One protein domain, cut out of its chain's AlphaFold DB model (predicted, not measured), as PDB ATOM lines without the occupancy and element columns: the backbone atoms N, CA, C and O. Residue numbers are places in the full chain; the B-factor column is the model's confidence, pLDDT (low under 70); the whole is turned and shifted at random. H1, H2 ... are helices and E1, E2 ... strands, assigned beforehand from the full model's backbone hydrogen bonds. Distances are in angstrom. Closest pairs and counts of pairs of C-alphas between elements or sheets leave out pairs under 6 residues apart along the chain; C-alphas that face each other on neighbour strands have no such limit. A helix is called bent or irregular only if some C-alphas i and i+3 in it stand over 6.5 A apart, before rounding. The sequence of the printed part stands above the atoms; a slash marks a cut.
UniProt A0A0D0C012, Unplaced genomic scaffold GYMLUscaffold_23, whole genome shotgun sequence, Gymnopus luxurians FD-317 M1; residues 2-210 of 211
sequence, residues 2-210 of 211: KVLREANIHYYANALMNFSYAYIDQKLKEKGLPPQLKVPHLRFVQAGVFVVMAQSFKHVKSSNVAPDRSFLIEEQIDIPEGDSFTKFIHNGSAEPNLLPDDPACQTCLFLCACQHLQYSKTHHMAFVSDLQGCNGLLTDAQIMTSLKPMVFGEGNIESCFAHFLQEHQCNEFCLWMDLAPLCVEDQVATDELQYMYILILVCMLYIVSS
ATOM      1  N   LYS A   2     -78.644  22.765 -24.886       82.88
ATOM      2  CA  LYS A   2     -77.724  23.187 -23.804       82.88
ATOM      3  C   LYS A   2     -78.417  23.437 -22.452       82.88
ATOM      4  O   LYS A   2     -78.058  22.806 -21.478       82.88
ATOM      5  N   VAL A   3     -79.482  24.242 -22.415       89.00
ATOM      6  CA  VAL A   3     -80.212  24.553 -21.163       89.00
ATOM      7  C   VAL A   3     -80.760  23.315 -20.450       89.00
ATOM      8  O   VAL A   3     -80.671  23.226 -19.235       89.00
ATOM      9  N   LEU A   4     -81.296  22.338 -21.189       87.19
ATOM     10  CA  LEU A   4     -81.785  21.091 -20.586       87.19
ATOM     11  C   LEU A   4     -80.644  20.249 -20.008       87.19
ATOM     12  O   LEU A   4     -80.840  19.541 -19.029       87.19
ATOM     13  N   ARG A   5     -79.459  20.323 -20.618       87.50
ATOM     14  CA  ARG A   5     -78.266  19.649 -20.118       87.50
ATOM     15  C   ARG A   5     -77.800  20.275 -18.799       87.50
ATOM     16  O   ARG A   5     -77.646  19.539 -17.835       87.50
ATOM     17  N   GLU A   6     -77.694  21.602 -18.736       91.00
ATOM     18  CA  GLU A   6     -77.360  22.312 -17.488       91.00
ATOM     19  C   GLU A   6     -78.410  22.063 -16.392       91.00
ATOM     20  O   GLU A   6     -78.070  21.760 -15.255       91.00
ATOM     21  N   ALA A   7     -79.701  22.078 -16.742       91.94
ATOM     22  CA  ALA A   7     -80.771  21.752 -15.799       91.94
ATOM     23  C   ALA A   7     -80.654  20.318 -15.249       91.94
ATOM     24  O   ALA A   7     -80.897  20.086 -14.066       91.94
ATOM     25  N   ASN A   8     -80.255  19.358 -16.090       90.69
ATOM     26  CA  ASN A   8     -79.993  17.993 -15.642       90.69
ATOM     27  C   ASN A   8     -78.777  17.936 -14.712       90.69
ATOM     28  O   ASN A   8     -78.865  17.280 -13.680       90.69
ATOM     29  N   ILE A   9     -77.672  18.622 -15.032       92.44
ATOM     30  CA  ILE A   9     -76.506  18.711 -14.134       92.44
ATOM     31  C   ILE A   9     -76.941  19.209 -12.762       92.44
ATOM     32  O   ILE A   9     -76.673  18.544 -11.763       92.44
ATOM     33  N   HIS A  10     -77.670  20.324 -12.729       94.81
ATOM     34  CA  HIS A  10     -78.183  20.906 -11.498       94.81
ATOM     35  C   HIS A  10     -79.056  19.900 -10.722       94.81
ATOM     36  O   HIS A  10     -78.866  19.698  -9.522       94.81
ATOM     37  N   TYR A  11     -79.972  19.206 -11.408       94.06
ATOM     38  CA  TYR A  11     -80.813  18.164 -10.810       94.06
ATOM     39  C   TYR A  11     -79.989  17.032 -10.172       94.06
ATOM     40  O   TYR A  11     -80.222  16.668  -9.019       94.06
ATOM     41  N   TYR A  12     -79.003  16.493 -10.894       93.44
ATOM     42  CA  TYR A  12     -78.149  15.413 -10.397       93.44
ATOM     43  C   TYR A  12     -77.239  15.869  -9.254       93.44
ATOM     44  O   TYR A  12     -77.063  15.126  -8.289       93.44
ATOM     45  N   ALA A  13     -76.703  17.089  -9.325       95.94
ATOM     46  CA  ALA A  13     -75.872  17.663  -8.276       95.94
ATOM     47  C   ALA A  13     -76.660  17.835  -6.972       95.94
ATOM     48  O   ALA A  13     -76.200  17.420  -5.907       95.94
ATOM     49  N   ASN A  14     -77.889  18.352  -7.068       96.31
ATOM     50  CA  ASN A  14     -78.804  18.472  -5.938       96.31
ATOM     51  C   ASN A  14     -79.124  17.097  -5.330       96.31
ATOM     52  O   ASN A  14     -78.984  16.895  -4.126       96.31
ATOM     53  N   ALA A  15     -79.460  16.108  -6.159       94.38
ATOM     54  CA  ALA A  15     -79.795  14.773  -5.676       94.38
ATOM     55  C   ALA A  15     -78.607  14.040  -5.013       94.38
ATOM     56  O   ALA A  15     -78.786  13.414  -3.967       94.38
ATOM     57  N   LEU A  16     -77.389  14.155  -5.558       95.75
ATOM     58  CA  LEU A  16     -76.175  13.603  -4.937       95.75
ATOM     59  C   LEU A  16     -75.814  14.317  -3.629       95.75
ATOM     60  O   LEU A  16     -75.370  13.667  -2.684       95.75
ATOM     61  N   MET A  17     -76.037  15.629  -3.539       97.38
ATOM     62  CA  MET A  17     -75.821  16.377  -2.301       97.38
ATOM     63  C   MET A  17     -76.849  16.004  -1.223       97.38
ATOM     64  O   MET A  17     -76.479  15.773  -0.074       97.38
ATOM     65  N   ASN A  18     -78.125  15.846  -1.590       96.25
ATOM     66  CA  ASN A  18     -79.163  15.368  -0.670       96.25
ATOM     67  C   ASN A  18     -78.869  13.952  -0.171       96.25
ATOM     68  O   ASN A  18     -79.042  13.665   1.011       96.25
ATOM     69  N   PHE A  19     -78.365  13.076  -1.046       96.00
ATOM     70  CA  PHE A  19     -77.869  11.763  -0.646       96.00
ATOM     71  C   PHE A  19     -76.732  11.870   0.386       96.00
ATOM     72  O   PHE A  19     -76.769  11.177   1.406       96.00
ATOM     73  N   SER A  20     -75.754  12.753   0.159       97.25
ATOM     74  CA  SER A  20     -74.666  12.991   1.113       97.25
ATOM     75  C   SER A  20     -75.201  13.434   2.476       97.25
ATOM     76  O   SER A  20     -74.823  12.851   3.492       97.25
ATOM     77  N   TYR A  21     -76.132  14.392   2.514       97.75
ATOM     78  CA  TYR A  21     -76.751  14.839   3.766       97.75
ATOM     79  C   TYR A  21     -77.565  13.747   4.460       97.75
ATOM     80  O   TYR A  21     -77.440  13.591   5.670       97.75
ATOM     81  N   ALA A  22     -78.318  12.927   3.723       96.25
ATOM     82  CA  ALA A  22     -79.043  11.801   4.310       96.25
ATOM     83  C   ALA A  22     -78.096  10.798   5.000       96.25
ATOM     84  O   ALA A  22     -78.393  10.296   6.087       96.25
ATOM     85  N   TYR A  23     -76.929  10.538   4.400       95.69
ATOM     86  CA  TYR A  23     -75.888   9.705   5.006       95.69
ATOM     87  C   TYR A  23     -75.282  10.354   6.261       95.69
ATOM     88  O   TYR A  23     -75.107   9.698   7.290       95.69
ATOM     89  N   ILE A  24     -74.991  11.654   6.200       96.38
ATOM     90  CA  ILE A  24     -74.470  12.446   7.323       96.38
ATOM     91  C   ILE A  24     -75.461  12.445   8.492       96.38
ATOM     92  O   ILE A  24     -75.058  12.204   9.628       96.38
ATOM     93  N   ASP A  25     -76.753  12.635   8.233       96.69
ATOM     94  CA  ASP A  25     -77.808  12.606   9.249       96.69
ATOM     95  C   ASP A  25     -77.901  11.243   9.936       96.69
ATOM     96  O   ASP A  25     -78.119  11.160  11.150       96.69
ATOM     97  N   GLN A  26     -77.709  10.157   9.184       96.25
ATOM     98  CA  GLN A  26     -77.594   8.822   9.761       96.25
ATOM     99  C   GLN A  26     -76.369   8.730  10.682       96.25
ATOM    100  O   GLN A  26     -76.502   8.286  11.823       96.25
ATOM    101  N   LYS A  27     -75.197   9.210  10.246       96.12
ATOM    102  CA  LYS A  27     -73.972   9.201  11.064       96.12
ATOM    103  C   LYS A  27     -74.093  10.045  12.330       96.12
ATOM    104  O   LYS A  27     -73.661   9.611  13.398       96.12
ATOM    105  N   LEU A  28     -74.748  11.200  12.243       96.06
ATOM    106  CA  LEU A  28     -75.067  12.042  13.393       96.06
ATOM    107  C   LEU A  28     -75.948  11.304  14.409       96.06
ATOM    108  O   LEU A  28     -75.684  11.384  15.606       96.06
ATOM    109  N   LYS A  29     -76.955  10.549  13.954       96.50
ATOM    110  CA  LYS A  29     -77.806   9.730  14.838       96.50
ATOM    111  C   LYS A  29     -77.052   8.551  15.457       96.50
ATOM    112  O   LYS A  29     -77.310   8.215  16.607       96.50
ATOM    113  N   GLU A  30     -76.146   7.925  14.707       96.50
ATOM    114  CA  GLU A  30     -75.387   6.747  15.148       96.50
ATOM    115  C   GLU A  30     -74.343   7.078  16.219       96.50
ATOM    116  O   GLU A  30     -74.235   6.356  17.210       96.50
ATOM    117  N   LYS A  31     -73.555   8.143  16.020       95.75
ATOM    118  CA  LYS A  31     -72.393   8.430  16.880       95.75
ATOM    119  C   LYS A  31     -72.218   9.892  17.283       95.75
ATOM    120  O   LYS A  31     -71.267  10.214  17.991       95.75
ATOM    121  N   GLY A  32     -73.128  10.770  16.869       95.31
ATOM    122  CA  GLY A  32     -72.999  12.206  17.091       95.31
ATOM    123  C   GLY A  32     -71.881  12.842  16.264       95.31
ATOM    124  O   GLY A  32     -71.262  12.214  15.399       95.31
ATOM    125  N   LEU A  33     -71.634  14.121  16.538       94.44
ATOM    126  CA  LEU A  33     -70.568  14.897  15.916       94.44
ATOM    127  C   LEU A  33     -69.422  15.104  16.919       94.44
ATOM    128  O   LEU A  33     -69.688  15.504  18.057       94.44
ATOM    129  N   PRO A  34     -68.159  14.858  16.531       93.25
ATOM    130  CA  PRO A  34     -67.006  15.228  17.338       93.25
ATOM    131  C   PRO A  34     -67.012  16.733  17.655       93.25
ATOM    132  O   PRO A  34     -67.347  17.520  16.772       93.25
ATOM    133  N   PRO A  35     -66.605  17.163  18.865       91.81
ATOM    134  CA  PRO A  35     -66.659  18.574  19.271       91.81
ATOM    135  C   PRO A  35     -65.877  19.539  18.371       91.81
ATOM    136  O   PRO A  35     -66.211  20.719  18.302       91.81
ATOM    137  N   GLN A  36     -64.824  19.050  17.715       90.31
ATOM    138  CA  GLN A  36     -63.984  19.826  16.807       90.31
ATOM    139  C   GLN A  36     -64.588  20.001  15.408       90.31
ATOM    140  O   GLN A  36     -64.161  20.887  14.675       90.31
ATOM    141  N   LEU A  37     -65.572  19.173  15.040       92.88
ATOM    142  CA  LEU A  37     -66.210  19.223  13.734       92.88
ATOM    143  C   LEU A  37     -67.478  20.061  13.779       92.88
ATOM    144  O   LEU A  37     -68.273  19.995  14.716       92.88
ATOM    145  N   LYS A  38     -67.713  20.791  12.693       94.38
ATOM    146  CA  LYS A  38     -68.985  21.448  12.418       94.38
ATOM    147  C   LYS A  38     -69.412  21.078  11.010       94.38
ATOM    148  O   LYS A  38     -68.706  21.396  10.063       94.38
ATOM    149  N   VAL A  39     -70.562  20.423  10.876       95.62
ATOM    150  CA  VAL A  39     -71.131  20.097   9.562       95.62
ATOM    151  C   VAL A  39     -71.684  21.383   8.938       95.62
ATOM    152  O   VAL A  39     -72.594  21.984   9.515       95.62
ATOM    153  N   PRO A  40     -71.160  21.838   7.788       96.19
ATOM    154  CA  PRO A  40     -71.765  22.925   7.033       96.19
ATOM    155  C   PRO A  40     -73.133  22.498   6.497       96.19
ATOM    156  O   PRO A  40     -73.303  21.379   6.013       96.19
ATOM    157  N   HIS A  41     -74.105  23.406   6.540       94.69
ATOM    158  CA  HIS A  41     -75.409  23.215   5.909       94.69
ATOM    159  C   HIS A  41     -75.427  23.975   4.586       94.69
ATOM    160  O   HIS A  41     -75.514  25.202   4.566       94.69
ATOM    161  N   LEU A  42     -75.301  23.232   3.495       97.69
ATOM    162  CA  LEU A  42     -75.236  23.721   2.129       97.69
ATOM    163  C   LEU A  42     -76.391  23.102   1.338       97.69
ATOM    164  O   LEU A  42     -76.761  21.951   1.564       97.69
ATOM    165  N   ARG A  43     -76.934  23.831   0.372       97.88
ATOM    166  CA  ARG A  43     -77.863  23.296  -0.626       97.88
ATOM    167  C   ARG A  43     -77.602  23.943  -1.972       97.88
ATOM    168  O   ARG A  43     -77.118  25.071  -2.030       97.88
ATOM    169  N   PHE A  44     -77.980  23.268  -3.047       98.44
ATOM    170  CA  PHE A  44     -78.044  23.937  -4.338       98.44
ATOM    171  C   PHE A  44     -79.173  24.981  -4.355       98.44
ATOM    172  O   PHE A  44     -80.200  24.825  -3.679       98.44
ATOM    173  N   VAL A  45     -78.954  26.070  -5.092       98.25
ATOM    174  CA  VAL A  45     -79.976  27.082  -5.394       98.25
ATOM    175  C   VAL A  45     -81.193  26.426  -6.037       98.25
ATOM    176  O   VAL A  45     -81.079  25.395  -6.690       98.25
ATOM    177  N   GLN A  46     -82.384  26.991  -5.863       97.56
ATOM    178  CA  GLN A  46     -83.526  26.511  -6.644       97.56
ATOM    179  C   GLN A  46     -83.336  26.885  -8.115       97.56
ATOM    180  O   GLN A  46     -83.041  28.038  -8.410       97.56
ATOM    181  N   ALA A  47     -83.540  25.942  -9.036       96.19
ATOM    182  CA  ALA A  47     -83.410  26.192 -10.468       96.19
ATOM    183  C   ALA A  47     -84.617  25.680 -11.265       96.19
ATOM    184  O   ALA A  47     -85.287  24.717 -10.885       96.19
ATOM    185  N   GLY A  48     -84.887  26.317 -12.404       94.62
ATOM    186  CA  GLY A  48     -85.971  25.953 -13.306       94.62
ATOM    187  C   GLY A  48     -85.678  26.309 -14.760       94.62
ATOM    188  O   GLY A  48     -84.939  27.244 -15.063       94.62
ATOM    189  N   VAL A  49     -86.284  25.562 -15.685       94.81
ATOM    190  CA  VAL A  49     -86.181  25.841 -17.122       94.81
ATOM    191  C   VAL A  49     -87.351  26.714 -17.553       94.81
ATOM    192  O   VAL A  49     -88.506  26.292 -17.508       94.81
ATOM    193  N   PHE A  50     -87.052  27.919 -18.026       93.56
ATOM    194  CA  PHE A  50     -88.035  28.815 -18.621       93.56
ATOM    195  C   PHE A  50     -87.988  28.721 -20.141       93.56
ATOM    196  O   PHE A  50     -86.919  28.783 -20.747       93.56
ATOM    197  N   VAL A  51     -89.149  28.578 -20.776       90.69
ATOM    198  CA  VAL A  51     -89.261  28.359 -22.221       90.69
ATOM    199  C   VAL A  51     -90.157  29.423 -22.838       90.69
ATOM    200  O   VAL A  51     -91.317  29.570 -22.462       90.69
ATOM    201  N   VAL A  52     -89.627  30.143 -23.823       89.50
ATOM    202  CA  VAL A  52     -90.373  31.109 -24.630       89.50
ATOM    203  C   VAL A  52     -90.905  30.392 -25.864       89.50
ATOM    204  O   VAL A  52     -90.138  29.935 -26.715       89.50
ATOM    205  N   MET A  53     -92.227  30.290 -25.966       84.19
ATOM    206  CA  MET A  53     -92.894  29.673 -27.113       84.19
ATOM    207  C   MET A  53     -92.951  30.636 -28.303       84.19
ATOM    208  O   MET A  53     -93.169  31.838 -28.134       84.19
ATOM    209  N   ALA A  54     -92.784  30.107 -29.517       78.38
ATOM    210  CA  ALA A  54     -92.889  30.898 -30.739       78.38
ATOM    211  C   ALA A  54     -94.324  31.429 -30.938       78.38
ATOM    212  O   ALA A  54     -95.299  30.693 -30.811       78.38
ATOM    213  N   GLN A  55     -94.459  32.712 -31.288       70.06
ATOM    214  CA  GLN A  55     -95.759  33.394 -31.393       70.06
ATOM    215  C   GLN A  55     -96.526  33.115 -32.705       70.06
ATOM    216  O   GLN A  55     -97.658  33.572 -32.866       70.06
ATOM    217  N   SER A  56     -95.956  32.384 -33.672       60.06
ATOM    218  CA  SER A  56     -96.584  32.208 -34.990       60.06
ATOM    219  C   SER A  56     -97.437  30.938 -35.095       60.06
ATOM    220  O   SER A  56     -96.939  29.866 -35.426       60.06
ATOM    221  N   PHE A  57     -98.757  31.082 -34.961       59.56
ATOM    222  CA  PHE A  57     -99.752  30.049 -35.302       59.56
ATOM    223  C   PHE A  57    -100.035  29.942 -36.816       59.56
ATOM    224  O   PHE A  57    -101.166  29.691 -37.232       59.56
ATOM    225  N   LYS A  58     -99.039  30.148 -37.687       53.50
ATOM    226  CA  LYS A  58     -99.246  29.965 -39.133       53.50
ATOM    227  C   LYS A  58     -99.140  28.477 -39.484       53.50
ATOM    228  O   LYS A  58     -98.061  27.977 -39.761       53.50
ATOM    229  N   HIS A  59    -100.284  27.792 -39.463       53.25
ATOM    230  CA  HIS A  59    -100.524  26.475 -40.078       53.25
ATOM    231  C   HIS A  59     -99.585  25.317 -39.687       53.25
ATOM    232  O   HIS A  59     -99.396  24.389 -40.472       53.25
ATOM    233  N   VAL A  60     -99.048  25.297 -38.467       54.94
ATOM    234  CA  VAL A  60     -98.355  24.114 -37.933       54.94
ATOM    235  C   VAL A  60     -99.280  23.427 -36.932       54.94
ATOM    236  O   VAL A  60     -99.815  24.078 -36.036       54.94
ATOM    237  N   LYS A  61     -99.512  22.116 -37.096       57.19
ATOM    238  CA  LYS A  61    -100.222  21.299 -36.098       57.19
ATOM    239  C   LYS A  61     -99.552  21.527 -34.736       57.19
ATOM    240  O   LYS A  61     -98.327  21.466 -34.650       57.19
ATOM    241  N   SER A  62    -100.344  21.799 -33.698       55.97
ATOM    242  CA  SER A  62     -99.887  22.233 -32.364       55.97
ATOM    243  C   SER A  62     -98.800  21.354 -31.727       55.97
ATOM    244  O   SER A  62     -98.076  21.824 -30.859       55.97
ATOM    245  N   SER A  63     -98.639  20.109 -32.181       56.97
ATOM    246  CA  SER A  63     -97.622  19.163 -31.719       56.97
ATOM    247  C   SER A  63     -96.176  19.490 -32.127       56.97
ATOM    248  O   SER A  63     -95.270  18.858 -31.596       56.97
ATOM    249  N   ASN A  64     -95.936  20.431 -33.054       57.88
ATOM    250  CA  ASN A  64     -94.601  20.682 -33.632       57.88
ATOM    251  C   ASN A  64     -94.076  22.118 -33.435       57.88
ATOM    252  O   ASN A  64     -93.137  22.525 -34.122       57.88
ATOM    253  N   VAL A  65     -94.663  22.913 -32.535       62.50
ATOM    254  CA  VAL A  65     -94.138  24.259 -32.245       62.50
ATOM    255  C   VAL A  65     -92.905  24.120 -31.353       62.50
ATOM    256  O   VAL A  65     -93.017  23.878 -30.155       62.50
ATOM    257  N   ALA A  66     -91.721  24.236 -31.954       68.06
ATOM    258  CA  ALA A  66     -90.469  24.284 -31.210       68.06
ATOM    259  C   ALA A  66     -90.383  25.584 -30.384       68.06
ATOM    260  O   ALA A  66     -90.888  26.625 -30.820       68.06
ATOM    261  N   PRO A  67     -89.746  25.547 -29.202       75.19
ATOM    262  CA  PRO A  67     -89.503  26.756 -28.429       75.19
ATOM    263  C   PRO A  67     -88.566  27.712 -29.177       75.19
ATOM    264  O   PRO A  67     -87.596  27.273 -29.791       75.19
ATOM    265  N   ASP A  68     -88.854  29.014 -29.100       83.19
ATOM    266  CA  ASP A  68     -88.019  30.080 -29.673       83.19
ATOM    267  C   ASP A  68     -86.713  30.195 -28.885       83.19
ATOM    268  O   ASP A  68     -85.612  30.168 -29.433       83.19
ATOM    269  N   ARG A  69     -86.842  30.268 -27.556       88.44
ATOM    270  CA  ARG A  69     -85.727  30.399 -26.615       88.44
ATOM    271  C   ARG A  69     -86.009  29.627 -25.337       88.44
ATOM    272  O   ARG A  69     -87.158  29.437 -24.949       88.44
ATOM    273  N   SER A  70     -84.947  29.214 -24.660       91.62
ATOM    274  CA  SER A  70     -85.015  28.622 -23.326       91.62
ATOM    275  C   SER A  70     -83.935  29.217 -22.436       91.62
ATOM    276  O   SER A  70     -82.850  29.519 -22.934       91.62
ATOM    277  N   PHE A  71     -84.203  29.307 -21.140       93.75
ATOM    278  CA  PHE A  71     -83.304  29.841 -20.124       93.75
ATOM    279  C   PHE A  71     -83.272  28.892 -18.928       93.75
ATOM    280  O   PHE A  71     -84.291  28.280 -18.608       93.75
ATOM    281  N   LEU A  72     -82.114  28.779 -18.286       94.75
ATOM    282  CA  LEU A  72     -82.030  28.279 -16.919       94.75
ATOM    283  C   LEU A  72     -82.180  29.498 -16.006       94.75
ATOM    284  O   LEU A  72     -81.501  30.501 -16.217       94.75
ATOM    285  N   ILE A  73     -83.119  29.440 -15.072       96.44
ATOM    286  CA  ILE A  73     -83.337  30.475 -14.063       96.44
ATOM    287  C   ILE A  73     -82.987  29.861 -12.720       96.44
ATOM    288  O   ILE A  73     -83.472  28.772 -12.416       96.44
ATOM    289  N   GLU A  74     -82.184  30.566 -11.935       97.25
ATOM    290  CA  GLU A  74     -81.747  30.141 -10.609       97.25
ATOM    291  C   GLU A  74     -82.137  31.177  -9.548       97.25
ATOM    292  O   GLU A  74     -82.303  32.363  -9.844       97.25
ATOM    293  N   GLU A  75     -82.305  30.716  -8.311       97.44
ATOM    294  CA  GLU A  75     -82.409  31.559  -7.125       97.44
ATOM    295  C   GLU A  75     -81.161  32.443  -7.018       97.44
ATOM    296  O   GLU A  75     -80.025  31.975  -7.103       97.44
ATOM    297  N   GLN A  76     -81.391  33.742  -6.837       96.38
ATOM    298  CA  GLN A  76     -80.313  34.700  -6.671       96.38
ATOM    299  C   GLN A  76     -79.612  34.466  -5.331       96.38
ATOM    300  O   GLN A  76     -80.252  34.419  -4.283       96.38
ATOM    301  N   ILE A  77     -78.286  34.357  -5.374       96.56
ATOM    302  CA  ILE A  77     -77.456  34.310  -4.173       96.56
ATOM    303  C   ILE A  77     -77.166  35.750  -3.743       96.56
ATOM    304  O   ILE A  77     -76.426  36.467  -4.418       96.56
ATOM    305  N   ASP A  78     -77.746  36.164  -2.620       94.69
ATOM    306  CA  ASP A  78     -77.421  37.440  -1.989       94.69
ATOM    307  C   ASP A  78     -76.048  37.346  -1.313       94.69
ATOM    308  O   ASP A  78     -75.833  36.520  -0.419       94.69
ATOM    309  N   ILE A  79     -75.117  38.198  -1.748       94.44
ATOM    310  CA  ILE A  79     -73.760  38.290  -1.198       94.44
ATOM    311  C   ILE A  79     -73.725  39.492  -0.240       94.44
ATOM    312  O   ILE A  79     -73.850  40.629  -0.705       94.44
ATOM    313  N   PRO A  80     -73.599  39.272   1.082       91.19
ATOM    314  CA  PRO A  80     -73.508  40.341   2.064       91.19
ATOM    315  C   PRO A  80     -72.299  41.242   1.830       91.19
ATOM    316  O   PRO A  80     -71.298  40.850   1.232       91.19
ATOM    317  N   GLU A  81     -72.376  42.462   2.357       92.62
ATOM    318  CA  GLU A  81     -71.242  43.378   2.343       92.62
ATOM    319  C   GLU A  81     -70.052  42.765   3.100       92.62
ATOM    320  O   GLU A  81     -70.159  42.433   4.279       92.62
ATOM    321  N   GLY A  82     -68.921  42.624   2.408       87.56
ATOM    322  CA  GLY A  82     -67.695  42.036   2.955       87.56
ATOM    323  C   GLY A  82     -67.506  40.544   2.669       87.56
ATOM    324  O   GLY A  82     -66.397  40.056   2.865       87.56
ATOM    325  N   ASP A  83     -68.524  39.856   2.148       90.06
ATOM    326  CA  ASP A  83     -68.412  38.472   1.683       90.06
ATOM    327  C   ASP A  83     -68.129  38.400   0.176       90.06
ATOM    328  O   ASP A  83     -68.261  39.372  -0.575       90.06
ATOM    329  N   SER A  84     -67.745  37.212  -0.285       92.62
ATOM    330  CA  SER A  84     -67.529  36.923  -1.698       92.62
ATOM    331  C   SER A  84     -68.195  35.622  -2.117       92.62
ATOM    332  O   SER A  84     -68.389  34.705  -1.320       92.62
ATOM    333  N   PHE A  85     -68.496  35.527  -3.409       95.94
ATOM    334  CA  PHE A  85     -68.779  34.248  -4.039       95.94
ATOM    335  C   PHE A  85     -67.502  33.405  -4.050       95.94
ATOM    336  O   PHE A  85     -66.477  33.829  -4.588       95.94
ATOM    337  N   THR A  86     -67.568  32.217  -3.463       96.38
ATOM    338  CA  THR A  86     -66.400  31.378  -3.213       96.38
ATOM    339  C   THR A  86     -66.477  30.114  -4.043       96.38
ATOM    340  O   THR A  86     -67.464  29.383  -4.005       96.38
ATOM    341  N   LYS A  87     -65.397  29.828  -4.770       97.38
ATOM    342  CA  LYS A  87     -65.194  28.543  -5.433       97.38
ATOM    343  C   LYS A  87     -64.458  27.617  -4.471       97.38
ATOM    344  O   LYS A  87     -63.267  27.806  -4.243       97.38
ATOM    345  N   PHE A  88     -65.176  26.665  -3.880       97.25
ATOM    346  CA  PHE A  88     -64.645  25.762  -2.856       97.25
ATOM    347  C   PHE A  88     -63.816  24.630  -3.466       97.25
ATOM    348  O   PHE A  88     -62.794  24.244  -2.905       97.25
ATOM    349  N   ILE A  89     -64.252  24.103  -4.615       96.25
ATOM    350  CA  ILE A  89     -63.593  23.003  -5.332       96.25
ATOM    351  C   ILE A  89     -63.611  23.300  -6.831       96.25
ATOM    352  O   ILE A  89     -64.619  23.766  -7.362       96.25
ATOM    353  N   HIS A  90     -62.505  23.027  -7.521       94.06
ATOM    354  CA  HIS A  90     -62.393  23.165  -8.972       94.06
ATOM    355  C   HIS A  90     -62.726  21.835  -9.663       94.06
ATOM    356  O   HIS A  90     -62.295  20.785  -9.211       94.06
ATOM    357  N   ASN A  91     -63.409  21.833 -10.811       90.38
ATOM    358  CA  ASN A  91     -63.619  20.590 -11.584       90.38
ATOM    359  C   ASN A  91     -62.320  19.940 -12.108       90.38
ATOM    360  O   ASN A  91     -62.322  18.789 -12.536       90.38
ATOM    361  N   GLY A  92     -61.225  20.697 -12.072       91.00
ATOM    362  CA  GLY A  92     -59.882  20.289 -12.479       91.00
ATOM    363  C   GLY A  92     -58.994  19.703 -11.372       91.00
ATOM    364  O   GLY A  92     -57.833  19.429 -11.652       91.00
ATOM    365  N   SER A  93     -59.484  19.581 -10.134       90.88
ATOM    366  CA  SER A  93     -58.709  19.050  -9.004       90.88
ATOM    367  C   SER A  93     -59.632  18.475  -7.927       90.88
ATOM    368  O   SER A  93     -60.724  18.992  -7.702       90.88
ATOM    369  N   ALA A  94     -59.196  17.417  -7.244       89.81
ATOM    370  CA  ALA A  94     -59.891  16.897  -6.059       89.81
ATOM    371  C   ALA A  94     -59.543  17.648  -4.753       89.81
ATOM    372  O   ALA A  94     -60.092  17.335  -3.691       89.81
ATOM    373  N   GLU A  95     -58.613  18.604  -4.813       93.12
ATOM    374  CA  GLU A  95     -58.103  19.336  -3.655       93.12
ATOM    375  C   GLU A  95     -58.999  20.533  -3.282       93.12
ATOM    376  O   GLU A  95     -59.672  21.116  -4.143       93.12
ATOM    377  N   PRO A  96     -59.018  20.937  -1.997       94.88
ATOM    378  CA  PRO A  96     -59.693  22.162  -1.586       94.88
ATOM    379  C   PRO A  96     -59.053  23.379  -2.268       94.88
ATOM    380  O   PRO A  96     -57.836  23.531  -2.285       94.88
ATOM    381  N   ASN A  97     -59.876  24.294  -2.779       95.06
ATOM    382  CA  ASN A  97     -59.398  25.489  -3.485       95.06
ATOM    383  C   ASN A  97     -59.023  26.655  -2.542       95.06
ATOM    384  O   ASN A  97     -58.695  27.746  -3.004       95.06
ATOM    385  N   LEU A  98     -59.105  26.451  -1.222       94.00
ATOM    386  CA  LEU A  98     -58.816  27.464  -0.204       94.00
ATOM    387  C   LEU A  98     -57.662  27.023   0.696       94.00
ATOM    388  O   LEU A  98     -57.464  25.831   0.934       94.00
ATOM    389  N   LEU A  99     -56.922  28.006   1.212       92.44
ATOM    390  CA  LEU A  99     -55.823  27.774   2.143       92.44
ATOM    391  C   LEU A  99     -56.346  27.388   3.541       92.44
ATOM    392  O   LEU A  99     -57.444  27.804   3.909       92.44
ATOM    393  N   PRO A 100     -55.569  26.645   4.352       92.31
ATOM    394  CA  PRO A 100     -56.008  26.183   5.675       92.31
ATOM    395  C   PRO A 100     -56.403  27.282   6.674       92.31
ATOM    396  O   PRO A 100     -57.131  27.005   7.624       92.31
ATOM    397  N   ASP A 101     -55.897  28.502   6.501       93.38
ATOM    398  CA  ASP A 101     -56.205  29.672   7.324       93.38
ATOM    399  C   ASP A 101     -57.486  30.405   6.891       93.38
ATOM    400  O   ASP A 101     -57.980  31.260   7.630       93.38
ATOM    401  N   ASP A 102     -58.061  30.046   5.740       93.38
ATOM    402  CA  ASP A 102     -59.333  30.587   5.276       93.38
ATOM    403  C   ASP A 102     -60.498  30.051   6.142       93.38
ATOM    404  O   ASP A 102     -60.650  28.831   6.292       93.38
ATOM    405  N   PRO A 103     -61.374  30.918   6.688       90.00
ATOM    406  CA  PRO A 103     -62.538  30.490   7.467       90.00
ATOM    407  C   PRO A 103     -63.468  29.511   6.731       90.00
ATOM    408  O   PRO A 103     -64.129  28.685   7.363       90.00
ATOM    409  N   ALA A 104     -63.523  29.583   5.400       93.06
ATOM    410  CA  ALA A 104     -64.306  28.698   4.552       93.06
ATOM    411  C   ALA A 104     -63.579  27.390   4.189       93.06
ATOM    412  O   ALA A 104     -64.193  26.501   3.594       93.06
ATOM    413  N   CYS A 105     -62.317  27.199   4.590       94.88
ATOM    414  CA  CYS A 105     -61.575  25.964   4.318       94.88
ATOM    415  C   CYS A 105     -62.254  24.726   4.928       94.88
ATOM    416  O   CYS A 105     -62.260  23.661   4.313       94.88
ATOM    417  N   GLN A 106     -62.890  24.855   6.097       95.00
ATOM    418  CA  GLN A 106     -63.687  23.773   6.694       95.00
ATOM    419  C   GLN A 106     -64.833  23.328   5.770       95.00
ATOM    420  O   GLN A 106     -65.086  22.133   5.616       95.00
ATOM    421  N   THR A 107     -65.471  24.277   5.079       96.94
ATOM    422  CA  THR A 107     -66.478  23.989   4.049       96.94
ATOM    423  C   THR A 107     -65.864  23.255   2.858       96.94
ATOM    424  O   THR A 107     -66.459  22.289   2.384       96.94
ATOM    425  N   CYS A 108     -64.662  23.635   2.406       96.81
ATOM    426  CA  CYS A 108     -63.954  22.900   1.350       96.81
ATOM    427  C   CYS A 108     -63.659  21.454   1.757       96.81
ATOM    428  O   CYS A 108     -63.964  20.538   1.001       96.81
ATOM    429  N   LEU A 109     -63.125  21.229   2.962       97.44
ATOM    430  CA  LEU A 109     -62.813  19.885   3.462       97.44
ATOM    431  C   LEU A 109     -64.070  19.015   3.571       97.44
ATOM    432  O   LEU A 109     -64.060  17.853   3.153       97.44
ATOM    433  N   PHE A 110     -65.162  19.586   4.078       97.94
ATOM    434  CA  PHE A 110     -66.464  18.928   4.107       97.94
ATOM    435  C   PHE A 110     -66.934  18.531   2.701       97.94
ATOM    436  O   PHE A 110     -67.355  17.393   2.480       97.94
ATOM    437  N   LEU A 111     -66.835  19.447   1.738       98.25
ATOM    438  CA  LEU A 111     -67.228  19.200   0.357       98.25
ATOM    439  C   LEU A 111     -66.340  18.141  -0.314       98.25
ATOM    440  O   LEU A 111     -66.883  17.242  -0.952       98.25
ATOM    441  N   CYS A 112     -65.020  18.149  -0.098       98.06
ATOM    442  CA  CYS A 112     -64.112  17.094  -0.568       98.06
ATOM    443  C   CYS A 112     -64.526  15.721  -0.012       98.06
ATOM    444  O   CYS A 112     -64.517  14.718  -0.726       98.06
ATOM    445  N   ALA A 113     -64.941  15.663   1.256       98.06
ATOM    446  CA  ALA A 113     -65.427  14.431   1.864       98.06
ATOM    447  C   ALA A 113     -66.779  13.981   1.276       98.06
ATOM    448  O   ALA A 113     -67.017  12.782   1.126       98.06
ATOM    449  N   CYS A 114     -67.643  14.921   0.873       98.25
ATOM    450  CA  CYS A 114     -68.860  14.613   0.119       98.25
ATOM    451  C   CYS A 114     -68.544  14.028  -1.265       98.25
ATOM    452  O   CYS A 114     -69.199  13.064  -1.657       98.25
ATOM    453  N   GLN A 115     -67.528  14.543  -1.974       98.00
ATOM    454  CA  GLN A 115     -67.076  13.961  -3.248       98.00
ATOM    455  C   GLN A 115     -66.624  12.516  -3.062       98.00
ATOM    456  O   GLN A 115     -67.043  11.640  -3.813       98.00
ATOM    457  N   HIS A 116     -65.832  12.246  -2.020       97.62
ATOM    458  CA  HIS A 116     -65.400  10.891  -1.688       97.62
ATOM    459  C   HIS A 116     -66.600   9.990  -1.364       97.62
ATOM    460  O   HIS A 116     -66.751   8.930  -1.971       97.62
ATOM    461  N   LEU A 117     -67.512  10.417  -0.488       97.19
ATOM    462  CA  LEU A 117     -68.723   9.653  -0.185       97.19
ATOM    463  C   LEU A 117     -69.511   9.313  -1.462       97.19
ATOM    464  O   LEU A 117     -69.893   8.160  -1.653       97.19
ATOM    465  N   GLN A 118     -69.743  10.294  -2.334       96.19
ATOM    466  CA  GLN A 118     -70.466  10.104  -3.594       96.19
ATOM    467  C   GLN A 118     -69.725   9.143  -4.523       96.19
ATOM    468  O   GLN A 118     -70.334   8.206  -5.033       96.19
ATOM    469  N   TYR A 119     -68.414   9.309  -4.684       94.38
ATOM    470  CA  TYR A 119     -67.592   8.421  -5.494       94.38
ATOM    471  C   TYR A 119     -67.682   6.975  -4.997       94.38
ATOM    472  O   TYR A 119     -68.031   6.080  -5.761       94.38
ATOM    473  N   SER A 120     -67.488   6.737  -3.700       92.94
ATOM    474  CA  SER A 120     -67.551   5.391  -3.117       92.94
ATOM    475  C   SER A 120     -68.956   4.784  -3.183       92.94
ATOM    476  O   SER A 120     -69.115   3.596  -3.456       92.94
ATOM    477  N   LYS A 121     -70.010   5.580  -2.962       90.19
ATOM    478  CA  LYS A 121     -71.401   5.090  -2.943       90.19
ATOM    479  C   LYS A 121     -72.021   4.925  -4.321       90.19
ATOM    480  O   LYS A 121     -72.957   4.147  -4.466       90.19
ATOM    481  N   THR A 122     -71.483   5.598  -5.329       86.69
ATOM    482  CA  THR A 122     -71.847   5.377  -6.731       86.69
ATOM    483  C   THR A 122     -70.998   4.290  -7.389       86.69
ATOM    484  O   THR A 122     -71.040   4.159  -8.608       86.69
ATOM    485  N   HIS A 123     -70.244   3.503  -6.611       87.25
ATOM    486  CA  HIS A 123     -69.331   2.477  -7.123       87.25
ATOM    487  C   HIS A 123     -68.295   3.046  -8.098       87.25
ATOM    488  O   HIS A 123     -68.061   2.487  -9.166       87.25
ATOM    489  N   HIS A 124     -67.691   4.173  -7.727       89.44
ATOM    490  CA  HIS A 124     -66.624   4.837  -8.477       89.44
ATOM    491  C   HIS A 124     -67.071   5.348  -9.852       89.44
ATOM    492  O   HIS A 124     -66.262   5.460 -10.769       89.44
ATOM    493  N   MET A 125     -68.365   5.661 -10.008       87.44
ATOM    494  CA  MET A 125     -68.943   6.078 -11.288       87.44
ATOM    495  C   MET A 125     -69.160   7.584 -11.397       87.44
ATOM    496  O   MET A 125     -69.066   8.118 -12.505       87.44
ATOM    497  N   ALA A 126     -69.496   8.269 -10.300       91.94
ATOM    498  CA  ALA A 126     -69.804   9.693 -10.347       91.94
ATOM    499  C   ALA A 126     -69.614  10.425  -9.012       91.94
ATOM    500  O   ALA A 126     -69.815   9.869  -7.935       91.94
ATOM    501  N   PHE A 127     -69.298  11.715  -9.095       95.12
ATOM    502  CA  PHE A 127     -69.351  12.648  -7.970       95.12
ATOM    503  C   PHE A 127     -69.574  14.079  -8.468       95.12
ATOM    504  O   PHE A 127     -69.343  14.390  -9.640       95.12
ATOM    505  N   VAL A 128     -70.042  14.954  -7.581       96.31
ATOM    506  CA  VAL A 128     -70.230  16.379  -7.874       96.31
ATOM    507  C   VAL A 128     -68.904  17.115  -7.695       96.31
ATOM    508  O   VAL A 128     -68.207  16.903  -6.711       96.31
ATOM    509  N   SER A 129     -68.543  18.002  -8.613       96.31
ATOM    510  CA  SER A 129     -67.404  18.916  -8.490       96.31
ATOM    511  C   SER A 129     -67.808  20.326  -8.918       96.31
ATOM    512  O   SER A 129     -68.993  20.605  -9.094       96.31
ATOM    513  N   ASP A 130     -66.833  21.222  -9.053       96.75
ATOM    514  CA  ASP A 130     -67.047  22.644  -9.347       96.75
ATOM    515  C   ASP A 130     -67.956  23.336  -8.320       96.75
ATOM    516  O   ASP A 130     -68.850  24.112  -8.644       96.75
ATOM    517  N   LEU A 131     -67.769  22.992  -7.047       97.88
ATOM    518  CA  LEU A 131     -68.646  23.432  -5.971       97.88
ATOM    519  C   LEU A 131     -68.318  24.877  -5.597       97.88
ATOM    520  O   LEU A 131     -67.225  25.172  -5.109       97.88
ATOM    521  N   GLN A 132     -69.278  25.769  -5.816       97.75
ATOM    522  CA  GLN A 132     -69.105  27.205  -5.638       97.75
ATOM    523  C   GLN A 132     -70.401  27.888  -5.201       97.75
ATOM    524  O   GLN A 132     -71.493  27.416  -5.516       97.75
ATOM    525  N   GLY A 133     -70.279  28.987  -4.460       97.19
ATOM    526  CA  GLY A 133     -71.424  29.752  -3.980       97.19
ATOM    527  C   GLY A 133     -71.123  30.625  -2.765       97.19
ATOM    528  O   GLY A 133     -69.981  31.014  -2.530       97.19
ATOM    529  N   CYS A 134     -72.157  30.969  -2.001       96.31
ATOM    530  CA  CYS A 134     -72.066  31.836  -0.823       96.31
ATOM    531  C   CYS A 134     -73.210  31.522   0.156       96.31
ATOM    532  O   CYS A 134     -74.274  31.071  -0.265       96.31
ATOM    533  N   ASN A 135     -73.012  31.752   1.460       92.50
ATOM    534  CA  ASN A 135     -74.056  31.644   2.494       92.50
ATOM    535  C   ASN A 135     -74.867  30.339   2.512       92.50
ATOM    536  O   ASN A 135     -76.080  30.338   2.713       92.50
ATOM    537  N   GLY A 136     -74.201  29.204   2.313       95.75
ATOM    538  CA  GLY A 136     -74.886  27.910   2.301       95.75
ATOM    539  C   GLY A 136     -75.613  27.594   0.996       95.75
ATOM    540  O   GLY A 136     -76.243  26.544   0.898       95.75
ATOM    541  N   LEU A 137     -75.517  28.456  -0.015       98.25
ATOM    542  CA  LEU A 137     -76.031  28.201  -1.353       98.25
ATOM    543  C   LEU A 137     -74.891  27.803  -2.279       98.25
ATOM    544  O   LEU A 137     -73.844  28.446  -2.287       98.25
ATOM    545  N   LEU A 138     -75.116  26.748  -3.054       98.44
ATOM    546  CA  LEU A 138     -74.240  26.263  -4.114       98.44
ATOM    547  C   LEU A 138     -74.926  26.439  -5.468       98.44
ATOM    548  O   LEU A 138     -76.143  26.289  -5.575       98.44
ATOM    549  N   THR A 139     -74.154  26.705  -6.514       97.88
ATOM    550  CA  THR A 139     -74.651  26.731  -7.894       97.88
ATOM    551  C   THR A 139     -73.582  26.258  -8.883       97.88
ATOM    552  O   THR A 139     -72.455  25.979  -8.472       97.88
ATOM    553  N   ASP A 140     -73.945  26.137 -10.162       94.88
ATOM    554  CA  ASP A 140     -73.035  25.911 -11.291       94.88
ATOM    555  C   ASP A 140     -72.044  24.752 -11.078       94.88
ATOM    556  O   ASP A 140     -70.866  24.844 -11.421       94.88
ATOM    557  N   ALA A 141     -72.518  23.650 -10.490       96.00
ATOM    558  CA  ALA A 141     -71.703  22.457 -10.288       96.00
ATOM    559  C   ALA A 141     -71.455  21.686 -11.590       96.00
ATOM    560  O   ALA A 141     -72.124  21.877 -12.604       96.00
ATOM    561  N   GLN A 142     -70.527  20.735 -11.527       94.44
ATOM    562  CA  GLN A 142     -70.267  19.751 -12.575       94.44
ATOM    563  C   GLN A 142     -70.433  18.330 -12.037       94.44
ATOM    564  O   GLN A 142     -70.189  18.065 -10.862       94.44
ATOM    565  N   ILE A 143     -70.819  17.395 -12.906       93.19
ATOM    566  CA  ILE A 143     -70.796  15.962 -12.588       93.19
ATOM    567  C   ILE A 143     -69.567  15.343 -13.238       93.19
ATOM    568  O   ILE A 143     -69.462  15.294 -14.466       93.19
ATOM    569  N   MET A 144     -68.660  14.844 -12.406       92.69
ATOM    570  CA  MET A 144     -67.475  14.114 -12.836       92.69
ATOM    571  C   MET A 144     -67.848  12.642 -12.979       92.69
ATOM    572  O   MET A 144     -68.433  12.070 -12.060       92.69
ATOM    573  N   THR A 145     -67.552  12.024 -14.123       89.62
ATOM    574  CA  THR A 145     -67.914  10.620 -14.375       89.62
ATOM    575  C   THR A 145     -67.012   9.952 -15.414       89.62
ATOM    576  O   THR A 145     -66.582  10.599 -16.369       89.62
ATOM    577  N   SER A 146     -66.793   8.641 -15.267       81.75
ATOM    578  CA  SER A 146     -66.198   7.771 -16.300       81.75
ATOM    579  C   SER A 146     -67.171   7.419 -17.429       81.75
ATOM    580  O   SER A 146     -66.776   6.846 -18.445       81.75
ATOM    581  N   LEU A 147     -68.462   7.736 -17.273       76.50
ATOM    582  CA  LEU A 147     -69.426   7.624 -18.360       76.50
ATOM    583  C   LEU A 147     -69.056   8.604 -19.478       76.50
ATOM    584  O   LEU A 147     -68.434   9.635 -19.232       76.50
ATOM    585  N   LYS A 148     -69.462   8.283 -20.716       70.00
ATOM    586  CA  LYS A 148     -69.101   9.060 -21.914       70.00
ATOM    587  C   LYS A 148     -69.173  10.578 -21.640       70.00
ATOM    588  O   LYS A 148     -70.205  11.025 -21.134       70.00
ATOM    589  N   PRO A 149     -68.166  11.375 -22.051       57.78
ATOM    590  CA  PRO A 149     -67.986  12.769 -21.621       57.78
ATOM    591  C   PRO A 149     -69.219  13.678 -21.758       57.78
ATOM    592  O   PRO A 149     -69.348  14.664 -21.050       57.78
ATOM    593  N   MET A 150     -70.160  13.345 -22.645       60.75
ATOM    594  CA  MET A 150     -71.314  14.182 -22.980       60.75
ATOM    595  C   MET A 150     -72.616  13.860 -22.224       60.75
ATOM    596  O   MET A 150     -73.656  14.415 -22.592       60.75
ATOM    597  N   VAL A 151     -72.609  12.962 -21.227       69.38
ATOM    598  CA  VAL A 151     -73.841  12.600 -20.491       69.38
ATOM    599  C   VAL A 151     -74.365  13.777 -19.662       69.38
ATOM    600  O   VAL A 151     -75.565  14.049 -19.706       69.38
ATOM    601  N   PHE A 152     -73.482  14.509 -18.976       72.38
ATOM    602  CA  PHE A 152     -73.879  15.601 -18.084       72.38
ATOM    603  C   PHE A 152     -73.470  16.980 -18.602       72.38
ATOM    604  O   PHE A 152     -74.324  17.847 -18.635       72.38
ATOM    605  N   GLY A 153     -72.253  17.199 -19.109       74.69
ATOM    606  CA  GLY A 153     -71.783  18.544 -19.476       74.69
ATOM    607  C   GLY A 153     -70.397  18.556 -20.099       74.69
ATOM    608  O   GLY A 153     -69.717  17.539 -20.105       74.69
ATOM    609  N   GLU A 154     -69.966  19.710 -20.608       81.69
ATOM    610  CA  GLU A 154     -68.581  19.903 -21.079       81.69
ATOM    611  C   GLU A 154     -67.582  20.060 -19.918       81.69
ATOM    612  O   GLU A 154     -66.381  19.934 -20.130       81.69
ATOM    613  N   GLY A 155     -68.063  20.300 -18.692       81.56
ATOM    614  CA  GLY A 155     -67.224  20.441 -17.503       81.56
ATOM    615  C   GLY A 155     -66.731  19.124 -16.891       81.56
ATOM    616  O   GLY A 155     -65.985  19.179 -15.915       81.56
ATOM    617  N   ASN A 156     -67.107  17.963 -17.448       86.56
ATOM    618  CA  ASN A 156     -66.543  16.668 -17.059       86.56
ATOM    619  C   ASN A 156     -65.122  16.519 -17.626       86.56
ATOM    620  O   ASN A 156     -64.944  16.244 -18.814       86.56
ATOM    621  N   ILE A 157     -64.112  16.694 -16.773       87.94
ATOM    622  CA  ILE A 157     -62.701  16.541 -17.139       87.94
ATOM    623  C   ILE A 157     -62.262  15.100 -16.847       87.94
ATOM    624  O   ILE A 157     -62.016  14.734 -15.698       87.94
ATOM    625  N   GLU A 158     -62.141  14.289 -17.901       86.69
ATOM    626  CA  GLU A 158     -61.831  12.852 -17.820       86.69
ATOM    627  C   GLU A 158     -60.554  12.558 -17.020       86.69
ATOM    628  O   GLU A 158     -60.553  11.678 -16.160       86.69
ATOM    629  N   SER A 159     -59.486  13.333 -17.237       87.56
ATOM    630  CA  SER A 159     -58.231  13.165 -16.497       87.56
ATOM    631  C   SER A 159     -58.405  13.400 -14.998       87.56
ATOM    632  O   SER A 159     -57.848  12.661 -14.195       87.56
ATOM    633  N   CYS A 160     -59.211  14.387 -14.606       87.44
ATOM    634  CA  CYS A 160     -59.458  14.688 -13.197       87.44
ATOM    635  C   CYS A 160     -60.319  13.609 -12.540       87.44
ATOM    636  O   CYS A 160     -60.081  13.248 -11.393       87.44
ATOM    637  N   PHE A 161     -61.275  13.030 -13.274       91.19
ATOM    638  CA  PHE A 161     -61.989  11.852 -12.789       91.19
ATOM    639  C   PHE A 161     -61.040  10.657 -12.594       91.19
ATOM    640  O   PHE A 161     -61.085   9.999 -11.558       91.19
ATOM    641  N   ALA A 162     -60.157  10.396 -13.563       88.25
ATOM    642  CA  ALA A 162     -59.204   9.286 -13.509       88.25
ATOM    643  C   ALA A 162     -58.191   9.420 -12.359       88.25
ATOM    644  O   ALA A 162     -57.815   8.416 -11.748       88.25
ATOM    645  N   HIS A 163     -57.772  10.647 -12.042       90.31
ATOM    646  CA  HIS A 163     -56.835  10.928 -10.956       90.31
ATOM    647  C   HIS A 163     -57.509  11.144  -9.597       90.31
ATOM    648  O   HIS A 163     -56.801  11.288  -8.608       90.31
ATOM    649  N   PHE A 164     -58.844  11.115  -9.496       93.06
ATOM    650  CA  PHE A 164     -59.546  11.392  -8.236       93.06
ATOM    651  C   PHE A 164     -59.057  10.513  -7.072       93.06
ATOM    652  O   PHE A 164     -58.824  11.022  -5.979       93.06
ATOM    653  N   LEU A 165     -58.819   9.216  -7.314       91.50
ATOM    654  CA  LEU A 165     -58.250   8.288  -6.320       91.50
ATOM    655  C   LEU A 165     -56.860   8.708  -5.814       91.50
ATOM    656  O   LEU A 165     -56.495   8.378  -4.692       91.50
ATOM    657  N   GLN A 166     -56.074   9.378  -6.656       90.06
ATOM    658  CA  GLN A 166     -54.693   9.777  -6.376       90.06
ATOM    659  C   GLN A 166     -54.630  11.168  -5.736       90.06
ATOM    660  O   GLN A 166     -53.800  11.405  -4.864       90.06
ATOM    661  N   GLU A 167     -55.496  12.081  -6.177       91.75
ATOM    662  CA  GLU A 167     -55.518  13.478  -5.739       91.75
ATOM    663  C   GLU A 167     -56.345  13.689  -4.466       91.75
ATOM    664  O   GLU A 167     -56.044  14.585  -3.678       91.75
ATOM    665  N   HIS A 168     -57.394  12.891  -4.232       95.06
ATOM    666  CA  HIS A 168     -58.231  13.068  -3.049       95.06
ATOM    667  C   HIS A 168     -57.456  12.744  -1.767       95.06
ATOM    668  O   HIS A 168     -57.081  11.601  -1.503       95.06
ATOM    669  N   GLN A 169     -57.314  13.745  -0.902       94.88
ATOM    670  CA  GLN A 169     -56.739  13.578   0.426       94.88
ATOM    671  C   GLN A 169     -57.857  13.422   1.462       94.88
ATOM    672  O   GLN A 169     -58.626  14.352   1.722       94.88
ATOM    673  N   CYS A 170     -57.949  12.235   2.070       96.38
ATOM    674  CA  CYS A 170     -58.904  11.996   3.149       96.38
ATOM    675  C   CYS A 170     -58.662  12.963   4.314       96.38
ATOM    676  O   CYS A 170     -57.528  13.176   4.738       96.38
ATOM    677  N   ASN A 171     -59.746  13.500   4.865       96.06
ATOM    678  CA  ASN A 171     -59.710  14.445   5.977       96.06
ATOM    679  C   ASN A 171     -60.586  13.969   7.149       96.06
ATOM    680  O   ASN A 171     -61.140  12.867   7.140       96.06
ATOM    681  N   GLU A 172     -60.706  14.805   8.178       96.44
ATOM    682  CA  GLU A 172     -61.471  14.503   9.392       96.44
ATOM    683  C   GLU A 172     -62.953  14.179   9.139       96.44
ATOM    684  O   GLU A 172     -63.504  13.326   9.836       96.44
ATOM    685  N   PHE A 173     -63.583  14.758   8.110       97.69
ATOM    686  CA  PHE A 173     -64.944  14.389   7.716       97.69
ATOM    687  C   PHE A 173     -64.991  13.018   7.043       97.69
ATOM    688  O   PHE A 173     -65.912  12.255   7.325       97.69
ATOM    689  N   CYS A 174     -64.007  12.662   6.206       97.75
ATOM    690  CA  CYS A 174     -63.926  11.320   5.610       97.75
ATOM    691  C   CYS A 174     -63.826  10.248   6.704       97.75
ATOM    692  O   CYS A 174     -64.573   9.268   6.693       97.75
ATOM    693  N   LEU A 175     -62.944  10.479   7.683       96.81
ATOM    694  CA  LEU A 175     -62.759   9.595   8.834       96.81
ATOM    695  C   LEU A 175     -64.025   9.519   9.692       96.81
ATOM    696  O   LEU A 175     -64.471   8.432  10.051       96.81
ATOM    697  N   TRP A 176     -64.648  10.661   9.993       97.00
ATOM    698  CA  TRP A 176     -65.902  10.687  10.745       97.00
ATOM    699  C   TRP A 176     -67.057  10.028   9.978       97.00
ATOM    700  O   TRP A 176     -67.924   9.427  10.598       97.00
ATOM    701  N   MET A 177     -67.072  10.050   8.651       96.44
ATOM    702  CA  MET A 177     -68.077   9.335   7.860       96.44
ATOM    703  C   MET A 177     -67.790   7.832   7.713       96.44
ATOM    704  O   MET A 177     -68.574   7.139   7.071       96.44
ATOM    705  N   ASP A 178     -66.726   7.309   8.335       95.81
ATOM    706  CA  ASP A 178     -66.275   5.915   8.206       95.81
ATOM    707  C   ASP A 178     -65.989   5.522   6.742       95.81
ATOM    708  O   ASP A 178     -66.258   4.393   6.321       95.81
ATOM    709  N   LEU A 179     -65.478   6.464   5.942       95.50
ATOM    710  CA  LEU A 179     -65.082   6.190   4.563       95.50
ATOM    711  C   LEU A 179     -63.743   5.452   4.544       95.50
ATOM    712  O   LEU A 179     -62.781   5.870   5.192       95.50
ATOM    713  N   ALA A 180     -63.683   4.359   3.782       93.75
ATOM    714  CA  ALA A 180     -62.426   3.675   3.521       93.75
ATOM    715  C   ALA A 180     -61.480   4.620   2.759       93.75
ATOM    716  O   ALA A 180     -61.947   5.326   1.866       93.75
ATOM    717  N   PRO A 181     -60.177   4.662   3.085       91.44
ATOM    718  CA  PRO A 181     -59.217   5.423   2.300       91.44
ATOM    719  C   PRO A 181     -59.266   5.006   0.829       91.44
ATOM    720  O   PRO A 181     -59.287   3.813   0.530       91.44
ATOM    721  N   LEU A 182     -59.269   5.983  -0.075       87.69
ATOM    722  CA  LEU A 182     -59.181   5.716  -1.506       87.69
ATOM    723  C   LEU A 182     -57.775   5.210  -1.833       87.69
ATOM    724  O   LEU A 182     -56.788   5.886  -1.542       87.69
ATOM    725  N   CYS A 183     -57.689   4.014  -2.413       77.50
ATOM    726  CA  CYS A 183     -56.431   3.384  -2.791       77.50
ATOM    727  C   CYS A 183     -56.404   3.184  -4.311       77.50
ATOM    728  O   CYS A 183     -57.415   2.851  -4.924       77.50
ATOM    729  N   VAL A 184     -55.236   3.327  -4.946       64.81
ATOM    730  CA  VAL A 184     -55.092   3.126  -6.408       64.81
ATOM    731  C   VAL A 184     -55.426   1.681  -6.829       64.81
ATOM    732  O   VAL A 184     -55.793   1.423  -7.970       64.81
ATOM    733  N   GLU A 185     -55.355   0.734  -5.897       62.50
ATOM    734  CA  GLU A 185     -55.668  -0.685  -6.110       62.50
ATOM    735  C   GLU A 185     -57.166  -0.941  -6.377       62.50
ATOM    736  O   GLU A 185     -57.505  -1.923  -7.040       62.50
ATOM    737  N   ASP A 186     -58.055  -0.032  -5.955       62.03
ATOM    738  CA  ASP A 186     -59.511  -0.156  -6.129       62.03
ATOM    739  C   ASP A 186     -59.961   0.022  -7.596       62.03
ATOM    740  O   ASP A 186     -61.071  -0.359  -7.972       62.03
ATOM    741  N   GLN A 187     -59.086   0.555  -8.458       55.53
ATOM    742  CA  GLN A 187     -59.379   0.896  -9.856       55.53
ATOM    743  C   GLN A 187     -59.499  -0.334 -10.783       55.53
ATOM    744  O   GLN A 187     -60.093  -0.248 -11.854       55.53
ATOM    745  N   VAL A 188     -58.949  -1.490 -10.386       50.12
ATOM    746  CA  VAL A 188     -58.852  -2.695 -11.239       50.12
ATOM    747  C   VAL A 188     -60.124  -3.559 -11.192       50.12
ATOM    748  O   VAL A 188     -60.359  -4.374 -12.080       50.12
ATOM    749  N   ALA A 189     -60.983  -3.382 -10.184       47.66
ATOM    750  CA  ALA A 189     -62.140  -4.252  -9.952       47.66
ATOM    751  C   ALA A 189     -63.418  -3.855 -10.726       47.66
ATOM    752  O   ALA A 189     -64.405  -4.591 -10.694       47.66
ATOM    753  N   THR A 190     -63.440  -2.702 -11.402       51.41
ATOM    754  CA  THR A 190     -64.683  -2.074 -11.895       51.41
ATOM    755  C   THR A 190     -65.040  -2.346 -13.362       51.41
ATOM    756  O   THR A 190     -66.158  -2.024 -13.771       51.41
ATOM    757  N   ASP A 191     -64.164  -2.973 -14.152       49.72
ATOM    758  CA  ASP A 191     -64.359  -3.105 -15.610       49.72
ATOM    759  C   ASP A 191     -65.418  -4.148 -16.042       49.72
ATOM    760  O   ASP A 191     -65.891  -4.103 -17.178       49.72
ATOM    761  N   GLU A 192     -65.879  -5.052 -15.166       48.50
ATOM    762  CA  GLU A 192     -66.801  -6.136 -15.572       48.50
ATOM    763  C   GLU A 192     -68.313  -5.863 -15.385       48.50
ATOM    764  O   GLU A 192     -69.130  -6.670 -15.831       48.50
ATOM    765  N   LEU A 193     -68.755  -4.740 -14.791       48.97
ATOM    766  CA  LEU A 193     -70.188  -4.544 -14.445       48.97
ATOM    767  C   LEU A 193     -70.816  -3.192 -14.850       48.97
ATOM    768  O   LEU A 193     -71.909  -2.838 -14.399       48.97
ATOM    769  N   GLN A 194     -70.185  -2.444 -15.752       53.62
ATOM    770  CA  GLN A 194     -70.513  -1.039 -16.040       53.62
ATOM    771  C   GLN A 194     -71.956  -0.772 -16.539       53.62
ATOM    772  O   GLN A 194     -72.491   0.318 -16.339       53.62
ATOM    773  N   TYR A 195     -72.636  -1.757 -17.144       48.12
ATOM    774  CA  TYR A 195     -73.980  -1.572 -17.722       48.12
ATOM    775  C   TYR A 195     -75.143  -1.753 -16.733       48.12
ATOM    776  O   TYR A 195     -76.206  -1.168 -16.942       48.12
ATOM    777  N   MET A 196     -74.968  -2.512 -15.646       44.97
ATOM    778  CA  MET A 196     -76.041  -2.717 -14.658       44.97
ATOM    779  C   MET A 196     -76.154  -1.537 -13.678       44.97
ATOM    780  O   MET A 196     -77.253  -1.181 -13.254       44.97
ATOM    781  N   TYR A 197     -75.033  -0.873 -13.377       51.22
ATOM    782  CA  TYR A 197     -74.976   0.229 -12.413       51.22
ATOM    783  C   TYR A 197     -75.538   1.557 -12.936       51.22
ATOM    784  O   TYR A 197     -76.027   2.356 -12.142       51.22
ATOM    785  N   ILE A 198     -75.578   1.775 -14.255       52.44
ATOM    786  CA  ILE A 198     -76.220   2.962 -14.852       52.44
ATOM    787  C   ILE A 198     -77.729   2.971 -14.558       52.44
ATOM    788  O   ILE A 198     -78.282   4.012 -14.207       52.44
ATOM    789  N   LEU A 199     -78.392   1.808 -14.622       47.47
ATOM    790  CA  LEU A 199     -79.796   1.684 -14.214       47.47
ATOM    791  C   LEU A 199     -79.967   1.888 -12.704       47.47
ATOM    792  O   LEU A 199     -80.965   2.460 -12.280       47.47
ATOM    793  N   ILE A 200     -78.993   1.466 -11.896       52.41
ATOM    794  CA  ILE A 200     -79.025   1.634 -10.439       52.41
ATOM    795  C   ILE A 200     -78.830   3.100 -10.047       52.41
ATOM    796  O   ILE A 200     -79.547   3.559  -9.175       52.41
ATOM    797  N   LEU A 201     -77.964   3.874 -10.706       51.81
ATOM    798  CA  LEU A 201     -77.839   5.322 -10.473       51.81
ATOM    799  C   LEU A 201     -79.142   6.059 -10.815       51.81
ATOM    800  O   LEU A 201     -79.613   6.879 -10.030       51.81
ATOM    801  N   VAL A 202     -79.782   5.709 -11.936       55.72
ATOM    802  CA  VAL A 202     -81.103   6.251 -12.305       55.72
ATOM    803  C   VAL A 202     -82.180   5.841 -11.289       55.72
ATOM    804  O   VAL A 202     -82.987   6.680 -10.893       55.72
ATOM    805  N   CYS A 203     -82.174   4.593 -10.810       48.25
ATOM    806  CA  CYS A 203     -83.133   4.094  -9.819       48.25
ATOM    807  C   CYS A 203     -82.878   4.614  -8.395       48.25
ATOM    808  O   CYS A 203     -83.833   4.916  -7.688       48.25
ATOM    809  N   MET A 204     -81.627   4.764  -7.956       49.09
ATOM    810  CA  MET A 204     -81.289   5.270  -6.621       49.09
ATOM    811  C   MET A 204     -81.686   6.738  -6.473       49.09
ATOM    812  O   MET A 204     -82.201   7.127  -5.431       49.09
ATOM    813  N   LEU A 205     -81.572   7.531  -7.539       48.22
ATOM    814  CA  LEU A 205     -82.062   8.912  -7.551       48.22
ATOM    815  C   LEU A 205     -83.600   8.993  -7.638       48.22
ATOM    816  O   LEU A 205     -84.194   9.954  -7.148       48.22
ATOM    817  N   TYR A 206     -84.259   7.966  -8.190       42.12
ATOM    818  CA  TYR A 206     -85.721   7.809  -8.147       42.12
ATOM    819  C   TYR A 206     -86.235   7.429  -6.743       42.12
ATOM    820  O   TYR A 206     -87.325   7.830  -6.341       42.12
ATOM    821  N   ILE A 207     -85.442   6.680  -5.970       40.22
ATOM    822  CA  ILE A 207     -85.779   6.289  -4.592       40.22
ATOM    823  C   ILE A 207     -85.658   7.485  -3.636       40.22
ATOM    824  O   ILE A 207     -86.525   7.664  -2.787       40.22
ATOM    825  N   VAL A 208     -84.650   8.349  -3.806       41.03
ATOM    826  CA  VAL A 208     -84.481   9.561  -2.973       41.03
ATOM    827  C   VAL A 208     -85.569  10.615  -3.240       41.03
ATOM    828  O   VAL A 208     -85.860  11.424  -2.370       41.03
ATOM    829  N   SER A 209     -86.222  10.589  -4.405       36.53
ATOM    830  CA  SER A 209     -87.338  11.488  -4.754       36.53
ATOM    831  C   SER A 209     -88.729  10.948  -4.374       36.53
ATOM    832  O   SER A 209     -89.731  11.604  -4.651       36.53
ATOM    833  N   SER A 210     -88.800   9.772  -3.738       31.11
ATOM    834  CA  SER A 210     -90.051   9.090  -3.359       31.11
ATOM    835  C   SER A 210     -90.270   8.981  -1.837       31.11
ATOM    836  O   SER A 210     -91.088   8.170  -1.398       31.11
TER     837      SER A 210
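This is residues 2 to 210 of the 211 residues of an uncharacterized protein of Gymnopus luxurians FD-317 M1 (UniProt A0A0D0C012). One long helix, H1, runs through the body; a narrow, bent ribbon, E3 and E4 paired with E5 and E6, packs with H2 on one side of it, and H6 crosses it on another. The hairpin E1 E2 sets out beside the first part of H1 as a long arm, whose tip, residues 58 to 64, sticks out free, while H4 packs on H2 and H3 on E6. The 209 printed residues have six named helices and six named strands, in the order H1 E1 E2 H2 E3 E4 E5 E6 H3 H4 H5 H6; the sheets E1-E2, E3-E6 and E4-E5 are antiparallel, and the class is mixed. The whole is compact, radius of gyration of the C-alphas 19.1 A, with spans of 67 by 53 by 33 A.

Begin with H1, residues 2 to 31. The hairpin of E1, residues 47 to 53, and E2, residues 67 to 74, has N 50 and O 71 at 2.8 A; the C-alphas of Val 3 and Leu 72 are the closest of H1 and E2, 5.9 A. Residues 16 to 20 of H1 touch H2, residues 105 to 121, about perpendicular at 84 degrees, closest at C-alphas 20 and 114, 6.1 A. E3, residues 126 to 129, comes to 5.8 A from H1 at C-alphas 128 and 13, and runs on into E4, residues 132 to 134, at 49 degrees. E4 and E5, residues 137 to 139, form a hairpin, with N 137 and O 134 at 2.9 A. E5 runs on at 64 degrees into E6, residues 142 to 145, where N 129 of E3 and O 142 are 2.8 A apart. H3, residues 158 to 167, is irregular, C-alphas 162 and 165 being 7.3 A apart; its Phe 161 and Met 144 of E6 have the closest C-alphas, 5.9 A. H4, residues 172 to 176, touches H2, closest at C-alphas 174 and 113, 5.1 A. H5, residues 184 to 188, is close to H3 but not clearly touching, 6.1 A between C-alphas 184 and 165. H6, residues 194 to 208, touches H1 with residues 205 to 208 alone, closest at C-alphas 205 and 15, 6.6 A, only just about perpendicular at 73 degrees. Each O i to N i+4 pair is within hydrogen-bond range in H1, H2 and H4, against 4 of 6 in H3, 9 of 11 in H6 and 0 of 1 in H5, which has 1 of 2 O i to N i+3 pairs.

Find C-alpha 2 at (-77.724, 23.187, -23.804); from there H1 runs 43.6 A to C-alpha 31 at (-72.393, 8.430, 16.880). E1 is 19.5 A long, E2 19.7 A, H2 24.2 A and H3 13.6 A. H6 runs 21.9 A to C-alpha 208 at (-84.481, 9.561, -2.973).

The C-alphas of Pro 35 and His 59 are the two farthest apart, 68.8 A. The printed part has no cut; the links H1 to E1, E1 to E2, E2 to H2 and E6 to H3 are long. Look for pLDDT under 70 at residues 56 to 66, 149 to 151 and 184 to 210.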